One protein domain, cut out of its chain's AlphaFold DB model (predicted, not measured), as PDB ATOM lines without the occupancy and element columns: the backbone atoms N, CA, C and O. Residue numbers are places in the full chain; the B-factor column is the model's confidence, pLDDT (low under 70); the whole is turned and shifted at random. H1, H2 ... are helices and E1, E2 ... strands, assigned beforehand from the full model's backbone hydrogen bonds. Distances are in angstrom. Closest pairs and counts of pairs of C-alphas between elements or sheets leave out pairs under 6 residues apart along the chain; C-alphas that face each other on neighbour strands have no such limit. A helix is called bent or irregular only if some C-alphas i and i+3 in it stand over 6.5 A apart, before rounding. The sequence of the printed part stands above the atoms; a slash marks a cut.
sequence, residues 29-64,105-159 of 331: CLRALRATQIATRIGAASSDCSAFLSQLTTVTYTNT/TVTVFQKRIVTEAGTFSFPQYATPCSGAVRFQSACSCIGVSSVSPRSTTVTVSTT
ATOM      1  N   CYS A  29     -22.853  18.941 -24.562       95.00
ATOM      2  CA  CYS A  29     -22.043  20.130 -24.317       95.00
ATOM      3  C   CYS A  29     -22.800  21.409 -24.699       95.00
ATOM      4  O   CYS A  29     -22.974  22.307 -23.876       95.00
ATOM      5  N   LEU A  30     -23.340  21.470 -25.918       94.69
ATOM      6  CA  LEU A  30     -24.104  22.611 -26.411       94.69
ATOM      7  C   LEU A  30     -25.399  22.808 -25.622       94.69
ATOM      8  O   LEU A  30     -25.787  23.944 -25.346       94.69
ATOM      9  N   ARG A  31     -26.066  21.718 -25.217       94.56
ATOM     10  CA  ARG A  31     -27.237  21.806 -24.330       94.56
ATOM     11  C   ARG A  31     -26.872  22.412 -22.979       94.56
ATOM     12  O   ARG A  31     -27.620  23.253 -22.490       94.56
ATOM     13  N   ALA A  32     -25.731  22.032 -22.408       95.19
ATOM     14  CA  ALA A  32     -25.262  22.571 -21.136       95.19
ATOM     15  C   ALA A  32     -24.853  24.053 -21.229       95.19
ATOM     16  O   ALA A  32     -25.155  24.833 -20.327       95.19
ATOM     17  N   LEU A  33     -24.231  24.460 -22.339       95.00
ATOM     18  CA  LEU A  33     -23.870  25.856 -22.615       95.00
ATOM     19  C   LEU A  33     -25.093  26.744 -22.863       95.00
ATOM     20  O   LEU A  33     -25.124  27.883 -22.409       95.00
ATOM     21  N   ARG A  34     -26.115  26.236 -23.561       94.31
ATOM     22  CA  ARG A  34     -27.346  26.998 -23.811       94.31
ATOM     23  C   ARG A  34     -28.247  27.069 -22.584       94.31
ATOM     24  O   ARG A  34     -28.803  28.135 -22.351       94.31
ATOM     25  N   ALA A  35     -28.407  25.944 -21.873       92.00
ATOM     26  CA  ALA A  35     -29.350  25.682 -20.775       92.00
ATOM     27  C   ALA A  35     -30.430  26.770 -20.627       92.00
ATOM     28  O   ALA A  35     -30.432  27.537 -19.664       92.00
ATOM     29  N   THR A  36     -31.321  26.854 -21.623       87.69
ATOM     30  CA  THR A  36     -32.249  27.982 -21.831       87.69
ATOM     31  C   THR A  36     -33.235  28.174 -20.685       87.69
ATOM     32  O   THR A  36     -33.837  29.234 -20.557       87.69
ATOM     33  N   GLN A  37     -33.381  27.163 -19.831       91.88
ATOM     34  CA  GLN A  37     -34.132  27.227 -18.586       91.88
ATOM     35  C   GLN A  37     -33.480  28.117 -17.507       91.88
ATOM     36  O   GLN A  37     -34.111  28.397 -16.495       91.88
ATOM     37  N   ILE A  38     -32.236  28.573 -17.696       93.31
ATOM     38  CA  ILE A  38     -31.517  29.481 -16.791       93.31
ATOM     39  C   ILE A  38     -31.235  30.788 -17.545       93.31
ATOM     40  O   ILE A  38     -30.353  30.836 -18.401       93.31
ATOM     41  N   ALA A  39     -31.952  31.863 -17.200       92.12
ATOM     42  CA  ALA A  39     -31.940  33.134 -17.939       92.12
ATOM     43  C   ALA A  39     -30.538  33.749 -18.138       92.12
ATOM     44  O   ALA A  39     -30.260  34.353 -19.170       92.12
ATOM     45  N   THR A  40     -29.628  33.565 -17.180       94.25
ATOM     46  CA  THR A  40     -28.262  34.109 -17.227       94.25
ATOM     47  C   THR A  40     -27.235  33.159 -17.847       94.25
ATOM     48  O   THR A  40     -26.073  33.540 -18.008       94.25
ATOM     49  N   ARG A  41     -27.625  31.929 -18.219       94.88
ATOM     50  CA  ARG A  41     -26.670  30.896 -18.646       94.88
ATOM     51  C   ARG A  41     -25.912  31.297 -19.893       94.88
ATOM     52  O   ARG A  41     -24.702  31.116 -19.921       94.88
ATOM     53  N   ILE A  42     -26.597  31.837 -20.899       95.31
ATOM     54  CA  ILE A  42     -25.952  32.178 -22.167       95.31
ATOM     55  C   ILE A  42     -24.899  33.281 -21.987       95.31
ATOM     56  O   ILE A  42     -23.843  33.218 -22.603       95.31
ATOM     57  N   GLY A  43     -25.139  34.241 -21.086       94.69
ATOM     58  CA  GLY A  43     -24.168  35.285 -20.754       94.69
ATOM     59  C   GLY A  43     -22.921  34.719 -20.070       94.69
ATOM     60  O   GLY A  43     -21.804  35.022 -20.486       94.69
ATOM     61  N   ALA A  44     -23.109  33.840 -19.078       95.88
ATOM     62  CA  ALA A  44     -22.006  33.148 -18.406       95.88
ATOM     63  C   ALA A  44     -21.216  32.254 -19.380       95.88
ATOM     64  O   ALA A  44     -19.996  32.351 -19.462       95.88
ATOM     65  N   ALA A  45     -21.921  31.460 -20.191       95.88
ATOM     66  CA  ALA A  45     -21.339  30.614 -21.227       95.88
ATOM     67  C   ALA A  45     -20.496  31.413 -22.222       95.88
ATOM     68  O   ALA A  45     -19.371  31.020 -22.512       95.88
ATOM     69  N   SER A  46     -21.002  32.548 -22.705       95.00
ATOM     70  CA  SER A  46     -20.267  33.403 -23.633       95.00
ATOM     71  C   SER A  46     -19.008  34.014 -23.012       95.00
ATOM     72  O   SER A  46     -17.972  34.085 -23.679       95.00
ATOM     73  N   SER A  47     -19.070  34.414 -21.737       94.69
ATOM     74  CA  SER A  47     -17.911  34.908 -20.983       94.69
ATOM     75  C   SER A  47     -16.839  33.826 -20.830       94.69
ATOM     76  O   SER A  47     -15.685  34.045 -21.201       94.69
ATOM     77  N   ASP A  48     -17.222  32.634 -20.371       94.69
ATOM     78  CA  ASP A  48     -16.292  31.523 -20.139       94.69
ATOM     79  C   ASP A  48     -15.695  30.999 -21.451       94.69
ATOM     80  O   ASP A  48     -14.505  30.693 -21.524       94.69
ATOM     81  N   CYS A  49     -16.488  30.974 -22.524       93.81
ATOM     82  CA  CYS A  49     -16.009  30.700 -23.873       93.81
ATOM     83  C   CYS A  49     -14.975  31.729 -24.339       93.81
ATOM     84  O   CYS A  49     -13.942  31.351 -24.884       93.81
ATOM     85  N   SER A  50     -15.216  33.021 -24.112       91.75
ATOM     86  CA  SER A  50     -14.278  34.076 -24.512       91.75
ATOM     87  C   SER A  50     -12.967  33.985 -23.726       91.75
ATOM     88  O   SER A  50     -11.889  34.072 -24.316       91.75
ATOM     89  N   ALA A  51     -13.049  33.727 -22.416       89.81
ATOM     90  CA  ALA A  51     -11.890  33.501 -21.557       89.81
ATOM     91  C   ALA A  51     -11.079  32.278 -22.016       89.81
ATOM     92  O   ALA A  51      -9.875  32.391 -22.233       89.81
ATOM     93  N   PHE A  52     -11.739  31.144 -22.262       89.38
ATOM     94  CA  PHE A  52     -11.101  29.936 -22.784       89.38
ATOM     95  C   PHE A  52     -10.394  30.182 -24.124       89.38
ATOM     96  O   PHE A  52      -9.221  29.854 -24.283       89.38
ATOM     97  N   LEU A  53     -11.081  30.809 -25.084       87.25
ATOM     98  CA  LEU A  53     -10.525  31.080 -26.413       87.25
ATOM     99  C   LEU A  53      -9.343  32.058 -26.353       87.25
ATOM    100  O   LEU A  53      -8.411  31.921 -27.141       87.25
ATOM    101  N   SER A  54      -9.341  33.002 -25.405       83.94
ATOM    102  CA  SER A  54      -8.220  33.929 -25.195       83.94
ATOM    103  C   SER A  54      -6.956  33.257 -24.641       83.94
ATOM    104  O   SER A  54      -5.853  33.761 -24.847       83.94
ATOM    105  N   GLN A  55      -7.105  32.106 -23.977       80.19
ATOM    106  CA  GLN A  55      -5.996  31.310 -23.448       80.19
ATOM    107  C   GLN A  55      -5.414  30.334 -24.476       80.19
ATOM    108  O   GLN A  55      -4.361  29.746 -24.232       80.19
ATOM    109  N   LEU A  56      -6.059  30.161 -25.636       73.31
ATOM    110  CA  LEU A  56      -5.510  29.346 -26.713       73.31
ATOM    111  C   LEU A  56      -4.289  30.054 -27.315       73.31
ATOM    112  O   LEU A  56      -4.405  30.928 -28.174       73.31
ATOM    113  N   THR A  57      -3.096  29.660 -26.881       62.41
ATOM    114  CA  THR A  57      -1.840  30.074 -27.506       62.41
ATOM    115  C   THR A  57      -1.535  29.173 -28.691       62.41
ATOM    116  O   THR A  57      -1.454  27.948 -28.557       62.41
ATOM    117  N   THR A  58      -1.343  29.768 -29.869       59.59
ATOM    118  CA  THR A  58      -0.807  29.028 -31.018       59.59
ATOM    119  C   THR A  58       0.707  29.128 -30.978       59.59
ATOM    120  O   THR A  58       1.251  30.227 -31.088       59.59
ATOM    121  N   VAL A  59       1.381  27.991 -30.816       53.03
ATOM    122  CA  VAL A  59       2.839  27.932 -30.919       53.03
ATOM    123  C   VAL A  59       3.210  27.699 -32.376       53.03
ATOM    124  O   VAL A  59       2.833  26.683 -32.961       53.03
ATOM    125  N   THR A  60       3.927  28.652 -32.965       50.69
ATOM    126  CA  THR A  60       4.516  28.488 -34.298       50.69
ATOM    127  C   THR A  60       5.968  28.077 -34.120       50.69
ATOM    128  O   THR A  60       6.736  28.834 -33.531       50.69
ATOM    129  N   TYR A  61       6.336  26.898 -34.622       48.53
ATOM    130  CA  TYR A  61       7.722  26.439 -34.656       48.53
ATOM    131  C   TYR A  61       8.352  26.830 -35.990       48.53
ATOM    132  O   TYR A  61       7.821  26.510 -37.053       48.53
ATOM    133  N   THR A  62       9.488  27.515 -35.937       46.59
ATOM    134  CA  THR A  62      10.317  27.779 -37.117       46.59
ATOM    135  C   THR A  62      11.648  27.077 -36.922       46.59
ATOM    136  O   THR A  62      12.386  27.433 -36.005       46.59
ATOM    137  N   ASN A  63      11.927  26.076 -37.762       45.31
ATOM    138  CA  ASN A  63      13.229  25.420 -37.811       45.31
ATOM    139  C   ASN A  63      14.083  26.113 -38.879       45.31
ATOM    140  O   ASN A  63      13.735  26.108 -40.060       45.31
ATOM    141  N   THR A  64      15.164  26.763 -38.456       46.91
ATOM    142  CA  THR A  64      16.133  27.380 -39.368       46.91
ATOM    143  C   THR A  64      17.375  26.510 -39.412       46.91
ATOM    144  O   THR A  64      18.027  26.338 -38.384       46.91
ATOM    145  N   THR A 105      15.906  26.900 -48.040       36.53
ATOM    146  CA  THR A 105      14.942  27.047 -46.953       36.53
ATOM    147  C   THR A 105      13.905  25.945 -47.100       36.53
ATOM    148  O   THR A 105      12.972  26.058 -47.895       36.53
ATOM    149  N   VAL A 106      14.075  24.858 -46.351       37.38
ATOM    150  CA  VAL A 106      13.030  23.847 -46.209       37.38
ATOM    151  C   VAL A 106      12.034  24.374 -45.187       37.38
ATOM    152  O   VAL A 106      12.247  24.294 -43.979       37.38
ATOM    153  N   THR A 107      10.933  24.939 -45.672       35.75
ATOM    154  CA  THR A 107       9.806  25.315 -44.819       35.75
ATOM    155  C   THR A 107       9.079  24.040 -44.399       35.75
ATOM    156  O   THR A 107       8.175  23.566 -45.087       35.75
ATOM    157  N   VAL A 108       9.494  23.438 -43.286       39.47
ATOM    158  CA  VAL A 108       8.764  22.307 -42.707       39.47
ATOM    159  C   VAL A 108       7.512  22.855 -42.027       39.47
ATOM    160  O   VAL A 108       7.574  23.442 -40.950       39.47
ATOM    161  N   PHE A 109       6.356  22.668 -42.659       36.44
ATOM    162  CA  PHE A 109       5.068  22.933 -42.026       36.44
ATOM    163  C   PHE A 109       4.776  21.818 -41.017       36.44
ATOM    164  O   PHE A 109       4.290  20.747 -41.381       36.44
ATOM    165  N   GLN A 110       5.082  22.043 -39.738       43.16
ATOM    166  CA  GLN A 110       4.621  21.130 -38.694       43.16
ATOM    167  C   GLN A 110       3.099  21.234 -38.533       43.16
ATOM    168  O   GLN A 110       2.510  22.318 -38.535       43.16
ATOM    169  N   LYS A 111       2.459  20.072 -38.373       36.81
ATOM    170  CA  LYS A 111       1.040  19.950 -38.032       36.81
ATOM    171  C   LYS A 111       0.774  20.753 -36.758       36.81
ATOM    172  O   LYS A 111       1.496  20.592 -35.781       36.81
ATOM    173  N   ARG A 112      -0.263  21.600 -36.778       36.09
ATOM    174  CA  ARG A 112      -0.697  22.437 -35.648       36.09
ATOM    175  C   ARG A 112      -0.705  21.614 -34.358       36.09
ATOM    176  O   ARG A 112      -1.599  20.790 -34.165       36.09
ATOM    177  N   ILE A 113       0.277  21.839 -33.488       39.25
ATOM    178  CA  ILE A 113       0.225  21.317 -32.129       39.25
ATOM    179  C   ILE A 113      -0.864  22.129 -31.439       39.25
ATOM    180  O   ILE A 113      -0.777  23.351 -31.320       39.25
ATOM    181  N   VAL A 114      -1.945  21.448 -31.068       41.88
ATOM    182  CA  VAL A 114      -2.927  22.011 -30.149       41.88
ATOM    183  C   VAL A 114      -2.211  22.045 -28.813       41.88
ATOM    184  O   VAL A 114      -2.048  21.005 -28.183       41.88
ATOM    185  N   THR A 115      -1.700  23.216 -28.435       44.94
ATOM    186  CA  THR A 115      -1.215  23.455 -27.079       44.94
ATOM    187  C   THR A 115      -2.310  22.977 -26.136       44.94
ATOM    188  O   THR A 115      -3.456  23.420 -26.259       44.94
ATOM    189  N   GLU A 116      -1.979  22.027 -25.265       47.47
ATOM    190  CA  GLU A 116      -2.839  21.623 -24.163       47.47
ATOM    191  C   GLU A 116      -3.237  22.917 -23.444       47.47
ATOM    192  O   GLU A 116      -2.372  23.645 -22.960       47.47
ATOM    193  N   ALA A 117      -4.516  23.302 -23.537       50.75
ATOM    194  CA  ALA A 117      -4.995  24.563 -22.985       50.75
ATOM    195  C   ALA A 117      -4.641  24.563 -21.494       50.75
ATOM    196  O   ALA A 117      -5.198  23.753 -20.751       50.75
ATOM    197  N   GLY A 118      -3.652  25.374 -21.097       56.03
ATOM    198  CA  GLY A 118      -3.026  25.282 -19.778       56.03
ATOM    199  C   GLY A 118      -4.087  25.200 -18.692       56.03
ATOM    200  O   GLY A 118      -4.946  26.065 -18.670       56.03
ATOM    201  N   THR A 119      -4.070  24.126 -17.893       62.38
ATOM    202  CA  THR A 119      -5.040  23.755 -16.836       62.38
ATOM    203  C   THR A 119      -6.339  24.573 -16.826       62.38
ATOM    204  O   THR A 119      -6.667  25.213 -15.824       62.38
ATOM    205  N   PHE A 120      -7.083  24.594 -17.936       72.69
ATOM    206  CA  PHE A 120      -8.344  25.317 -17.961       72.69
ATOM    207  C   PHE A 120      -9.363  24.452 -17.234       72.69
ATOM    208  O   PHE A 120      -9.823  23.432 -17.751       72.69
ATOM    209  N   SER A 121      -9.694  24.830 -16.003       86.00
ATOM    210  CA  SER A 121     -10.776  24.187 -15.275       86.00
ATOM    211  C   SER A 121     -12.094  24.572 -15.936       86.00
ATOM    212  O   SER A 121     -12.513  25.730 -15.860       86.00
ATOM    213  N   PHE A 122     -12.755  23.609 -16.580       88.31
ATOM    214  CA  PHE A 122     -14.094  23.841 -17.105       88.31
ATOM    215  C   PHE A 122     -15.023  24.283 -15.970       88.31
ATOM    216  O   PHE A 122     -15.011  23.664 -14.899       88.31
ATOM    217  N   PRO A 123     -15.869  25.299 -16.200       93.19
ATOM    218  CA  PRO A 123     -16.960  25.600 -15.291       93.19
ATOM    219  C   PRO A 123     -17.767  24.331 -14.998       93.19
ATOM    220  O   PRO A 123     -17.969  23.505 -15.890       93.19
ATOM    221  N   GLN A 124     -18.277  24.177 -13.775       95.19
ATOM    222  CA  GLN A 124     -18.973  22.949 -13.356       95.19
ATOM    223  C   GLN A 124     -20.121  22.557 -14.307       95.19
ATOM    224  O   GLN A 124     -20.344  21.374 -14.572       95.19
ATOM    225  N   TYR A 125     -20.815  23.545 -14.879       94.25
ATOM    226  CA  TYR A 125     -21.898  23.317 -15.839       94.25
ATOM    227  C   TYR A 125     -21.408  22.805 -17.207       94.25
ATOM    228  O   TYR A 125     -22.190  22.215 -17.942       94.25
ATOM    229  N   ALA A 126     -20.138  23.016 -17.558       94.19
ATOM    230  CA  ALA A 126     -19.520  22.612 -18.821       94.19
ATOM    231  C   ALA A 126     -18.804  21.249 -18.743       94.19
ATOM    232  O   ALA A 126     -18.223  20.794 -19.728       94.19
ATOM    233  N   THR A 127     -18.884  20.553 -17.606       93.31
ATOM    234  CA  THR A 127     -18.362  19.184 -17.444       93.31
ATOM    235  C   THR A 127     -18.850  18.175 -18.504       93.31
ATOM    236  O   THR A 127     -18.050  17.314 -18.881       93.31
ATOM    237  N   PRO A 128     -20.062  18.285 -19.103       94.75
ATOM    238  CA  PRO A 128     -20.487  17.394 -20.190       94.75
ATOM    239  C   PRO A 128     -19.707  17.553 -21.504       94.75
ATOM    240  O   PRO A 128     -19.909  16.773 -22.432       94.75
ATOM    241  N   CYS A 129     -18.846  18.567 -21.625       90.50
ATOM    242  CA  CYS A 129     -18.076  18.811 -22.839       90.50
ATOM    243  C   CYS A 129     -16.928  17.819 -23.045       90.50
ATOM    244  O   CYS A 129     -16.474  17.681 -24.172       90.50
ATOM    245  N   SER A 130     -16.491  17.072 -22.025       87.19
ATOM    246  CA  SER A 130     -15.472  16.012 -22.165       87.19
ATOM    247  C   SER A 130     -14.181  16.461 -22.882       87.19
ATOM    248  O   SER A 130     -13.546  15.663 -23.567       87.19
ATOM    249  N   GLY A 131     -13.803  17.739 -22.753       85.12
ATOM    250  CA  GLY A 131     -12.535  18.273 -23.251       85.12
ATOM    251  C   GLY A 131     -12.629  19.590 -24.026       85.12
ATOM    252  O   GLY A 131     -13.694  20.046 -24.450       85.12
ATOM    253  N   ALA A 132     -11.451  20.180 -24.239       85.50
ATOM    254  CA  ALA A 132     -11.236  21.497 -24.843       85.50
ATOM    255  C   ALA A 132     -11.819  21.627 -26.256       85.50
ATOM    256  O   ALA A 132     -12.475  22.617 -26.565       85.50
ATOM    257  N   VAL A 133     -11.642  20.607 -27.100       84.31
ATOM    258  CA  VAL A 133     -12.087  20.629 -28.505       84.31
ATOM    259  C   VAL A 133     -13.611  20.735 -28.617       84.31
ATOM    260  O   VAL A 133     -14.137  21.498 -29.428       84.31
ATOM    261  N   ARG A 134     -14.339  19.986 -27.787       89.00
ATOM    262  CA  ARG A 134     -15.807  20.002 -27.780       89.00
ATOM    263  C   ARG A 134     -16.349  21.288 -27.171       89.00
ATOM    264  O   ARG A 134     -17.284  21.857 -27.726       89.00
ATOM    265  N   PHE A 135     -15.724  21.779 -26.099       91.75
ATOM    266  CA  PHE A 135     -16.059  23.081 -25.524       91.75
ATOM    267  C   PHE A 135     -15.861  24.207 -26.550       91.75
ATOM    268  O   PHE A 135     -16.788  24.970 -26.801       91.75
ATOM    269  N   GLN A 136     -14.718  24.238 -27.247       90.88
ATOM    270  CA  GLN A 136     -14.428  25.188 -28.326       90.88
ATOM    271  C   GLN A 136     -15.480  25.156 -29.445       90.88
ATOM    272  O   GLN A 136     -15.956  26.201 -29.888       90.88
ATOM    273  N   SER A 137     -15.850  23.957 -29.897       90.38
ATOM    274  CA  SER A 137     -16.878  23.771 -30.926       90.38
ATOM    275  C   SER A 137     -18.234  24.317 -30.467       90.38
ATOM    276  O   SER A 137     -18.895  25.068 -31.185       90.38
ATOM    277  N   ALA A 138     -18.628  24.015 -29.231       93.06
ATOM    278  CA  ALA A 138     -19.893  24.474 -28.684       93.06
ATOM    279  C   ALA A 138     -19.916  25.993 -28.413       93.06
ATOM    280  O   ALA A 138     -20.961  26.616 -28.591       93.06
ATOM    281  N   CYS A 139     -18.772  26.606 -28.083       92.69
ATOM    282  CA  CYS A 139     -18.606  28.061 -28.012       92.69
ATOM    283  C   CYS A 139     -18.886  28.743 -29.360       92.69
ATOM    284  O   CYS A 139     -19.638  29.717 -29.419       92.69
ATOM    285  N   SER A 140     -18.368  28.177 -30.455       91.81
ATOM    286  CA  SER A 140     -18.690  28.636 -31.813       91.81
ATOM    287  C   SER A 140     -20.202  28.557 -32.082       91.81
ATOM    288  O   SER A 140     -20.815  29.487 -32.606       91.81
ATOM    289  N   CYS A 141     -20.851  27.496 -31.598       92.12
ATOM    290  CA  CYS A 141     -22.287  27.256 -31.750       92.12
ATOM    291  C   CYS A 141     -23.230  28.158 -30.935       92.12
ATOM    292  O   CYS A 141     -24.447  28.150 -31.176       92.12
ATOM    293  N   ILE A 142     -22.702  28.917 -29.974       93.56
ATOM    294  CA  ILE A 142     -23.429  29.986 -29.274       93.56
ATOM    295  C   ILE A 142     -23.024  31.386 -29.766       93.56
ATOM    296  O   ILE A 142     -23.443  32.380 -29.181       93.56
ATOM    297  N   GLY A 143     -22.255  31.471 -30.858       92.06
ATOM    298  CA  GLY A 143     -21.877  32.729 -31.504       92.06
ATOM    299  C   GLY A 143     -20.616  33.386 -30.942       92.06
ATOM    300  O   GLY A 143     -20.293  34.504 -31.339       92.06
ATOM    301  N   VAL A 144     -19.878  32.715 -30.048       93.00
ATOM    302  CA  VAL A 144     -18.585  33.228 -29.583       93.00
ATOM    303  C   VAL A 144     -17.546  32.939 -30.655       93.00
ATOM    304  O   VAL A 144     -17.140  31.799 -30.879       93.00
ATOM    305  N   SER A 145     -17.131  34.000 -31.338       82.94
ATOM    306  CA  SER A 145     -16.090  33.926 -32.356       82.94
ATOM    307  C   SER A 145     -14.730  33.764 -31.680       82.94
ATOM    308  O   SER A 145     -14.438  34.446 -30.698       82.94
ATOM    309  N   SER A 146     -13.878  32.880 -32.202       67.44
ATOM    310  CA  SER A 146     -12.488  32.799 -31.755       67.44
ATOM    311  C   SER A 146     -11.793  34.130 -32.019       67.44
ATOM    312  O   SER A 146     -11.590  34.500 -33.177       67.44
ATOM    313  N   VAL A 147     -11.400  34.834 -30.958       66.06
ATOM    314  CA  VAL A 147     -10.341  35.839 -31.064       66.06
ATOM    315  C   VAL A 147      -9.108  35.164 -31.652       66.06
ATOM    316  O   VAL A 147      -8.832  34.003 -31.338       66.06
ATOM    317  N   SER A 148      -8.409  35.864 -32.550       59.53
ATOM    318  CA  SER A 148      -7.178  35.345 -33.146       59.53
ATOM    319  C   SER A 148      -6.259  34.899 -32.005       59.53
ATOM    320  O   SER A 148      -5.959  35.725 -31.135       59.53
ATOM    321  N   PRO A 149      -5.894  33.607 -31.928       62.12
ATOM    322  CA  PRO A 149      -5.130  33.096 -30.804       62.12
ATOM    323  C   PRO A 149      -3.837  33.894 -30.690       62.12
ATOM    324  O   PRO A 149      -3.203  34.204 -31.703       62.12
ATOM    325  N   ARG A 150      -3.430  34.229 -29.461       60.50
ATOM    326  CA  ARG A 150      -2.136  34.877 -29.239       60.50
ATOM    327  C   ARG A 150      -1.070  33.922 -29.771       60.50
ATOM    328  O   ARG A 150      -0.893  32.824 -29.244       60.50
ATOM    329  N   SER A 151      -0.432  34.301 -30.873       53.44
ATOM    330  CA  SER A 151       0.627  33.492 -31.458       53.44
ATOM    331  C   SER A 151       1.913  33.796 -30.710       53.44
ATOM    332  O   SER A 151       2.362  34.939 -30.651       53.44
ATOM    333  N   THR A 152       2.478  32.771 -30.093       53.88
ATOM    334  CA  THR A 152       3.849  32.796 -29.598       53.88
ATOM    335  C   THR A 152       4.691  32.039 -30.608       53.88
ATOM    336  O   THR A 152       4.560  30.823 -30.748       53.88
ATOM    337  N   THR A 153       5.530  32.758 -31.344       48.50
ATOM    338  CA  THR A 153       6.516  32.134 -32.225       48.50
ATOM    339  C   THR A 153       7.671  31.639 -31.366       48.50
ATOM    340  O   THR A 153       8.331  32.433 -30.699       48.50
ATOM    341  N   VAL A 154       7.895  30.329 -31.364       46.41
ATOM    342  CA  VAL A 154       9.071  29.709 -30.757       46.41
ATOM    343  C   VAL A 154       9.996  29.321 -31.903       46.41
ATOM    344  O   VAL A 154       9.745  28.367 -32.638       46.41
ATOM    345  N   THR A 155      11.057  30.097 -32.090       43.72
ATOM    346  CA  THR A 155      12.081  29.800 -33.095       43.72
ATOM    347  C   THR A 155      13.052  28.782 -32.509       43.72
ATOM    348  O   THR A 155      13.724  29.072 -31.522       43.72
ATOM    349  N   VAL A 156      13.126  27.593 -33.107       45.78
ATOM    350  CA  VAL A 156      14.115  26.568 -32.756       45.78
ATOM    351  C   VAL A 156      15.146  26.542 -33.875       45.78
ATOM    352  O   VAL A 156      14.906  26.010 -34.954       45.78
ATOM    353  N   SER A 157      16.295  27.167 -33.654       45.03
ATOM    354  CA  SER A 157      17.378  27.185 -34.637       45.03
ATOM    355  C   SER A 157      18.201  25.904 -34.515       45.03
ATOM    356  O   SER A 157      18.773  25.645 -33.460       45.03
ATOM    357  N   THR A 158      18.271  25.109 -35.585       44.12
ATOM    358  CA  THR A 158      19.142  23.927 -35.649       44.12
ATOM    359  C   THR A 158      20.292  24.234 -36.597       44.12
ATOM    360  O   THR A 158      20.118  24.267 -37.812       44.12
ATOM    361  N   THR A 159      21.483  24.480 -36.062       43.03
ATOM    362  CA  THR A 159      22.665  24.742 -36.891       43.03
ATOM    363  C   THR A 159      23.285  23.417 -37.335       43.03
ATOM    364  O   THR A 159      23.785  22.663 -36.506       43.03
TER     365      THR A 159
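What this domain is: This is residues 29 to 64 and 105 to 159 of the 331 residues of an uncharacterized protein of Dactylellina haptotyla (strain CBS 200.50) (UniProt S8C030). A narrow ribbon of two parallel strands, E1 and E2, makes one end of a long rod, and a head of four helices, H1 to H4, packed crosswise makes the other. Residues 105 to 123, with no named element, run between the ribbon's end and the head. The printed part has 91 residues, with four named helices and two named strands in the order H1, H2, E1, H3, H4, E2 along the chain; the class is mixed, helices and strands. It is loose, with a radius of gyration of the C-alphas of 16.4 A, and spans 59 by 20 by 16 A.

Where its parts are: Find C-alpha 58 at (-0.807, 29.028, -31.018); from there E1, residues 58 to 64, runs 19.0 A. E2, residues 151 to 159, runs 24.3 A and ends at (22.665, 24.742, -36.891). H2, residues 41 to 55, is 21.2 A long, and H4, residues 132 to 141, 14.2 A. H1 is residues 29 to 34, beginning at (-22.043, 20.130, -24.317), and H3 residues 124 to 129; H3 is irregular, with C-alphas 125 and 128 7.5 A apart.

How they stand to each other: Look first at E1 and E2, parallel at 21 degrees: N 154 and O 60 are within hydrogen-bond range at 2.9 A. A tight link of 2 residues joins H2 to E1. H2 touches H4, closest at the C-alphas of Cys 49 and Cys 139, 5.6 A, at a steep tilt of 53 degrees. H1 touches H2, H3 and H4; its closest C-alphas to H3 are Cys 29 and Cys 129, 4.4 A. H2 and H3 are apart. In H1, H2 and H4 every O i to N i+4 pair is within range; in H3 0 of 2 are, but 2 of 3 O i to N i+3 pairs.

The domain as a whole: The farthest C-alphas, Gln 37 and Thr 159, are 59.7 A apart. Residues 65 to 104 are not printed; C-alphas 64 and 105 are 7.7 A apart across the cut. Of the links printed whole, none is long. Confidence is under 70 at residues 57 to 64, 105 to 119 and 146 to 159.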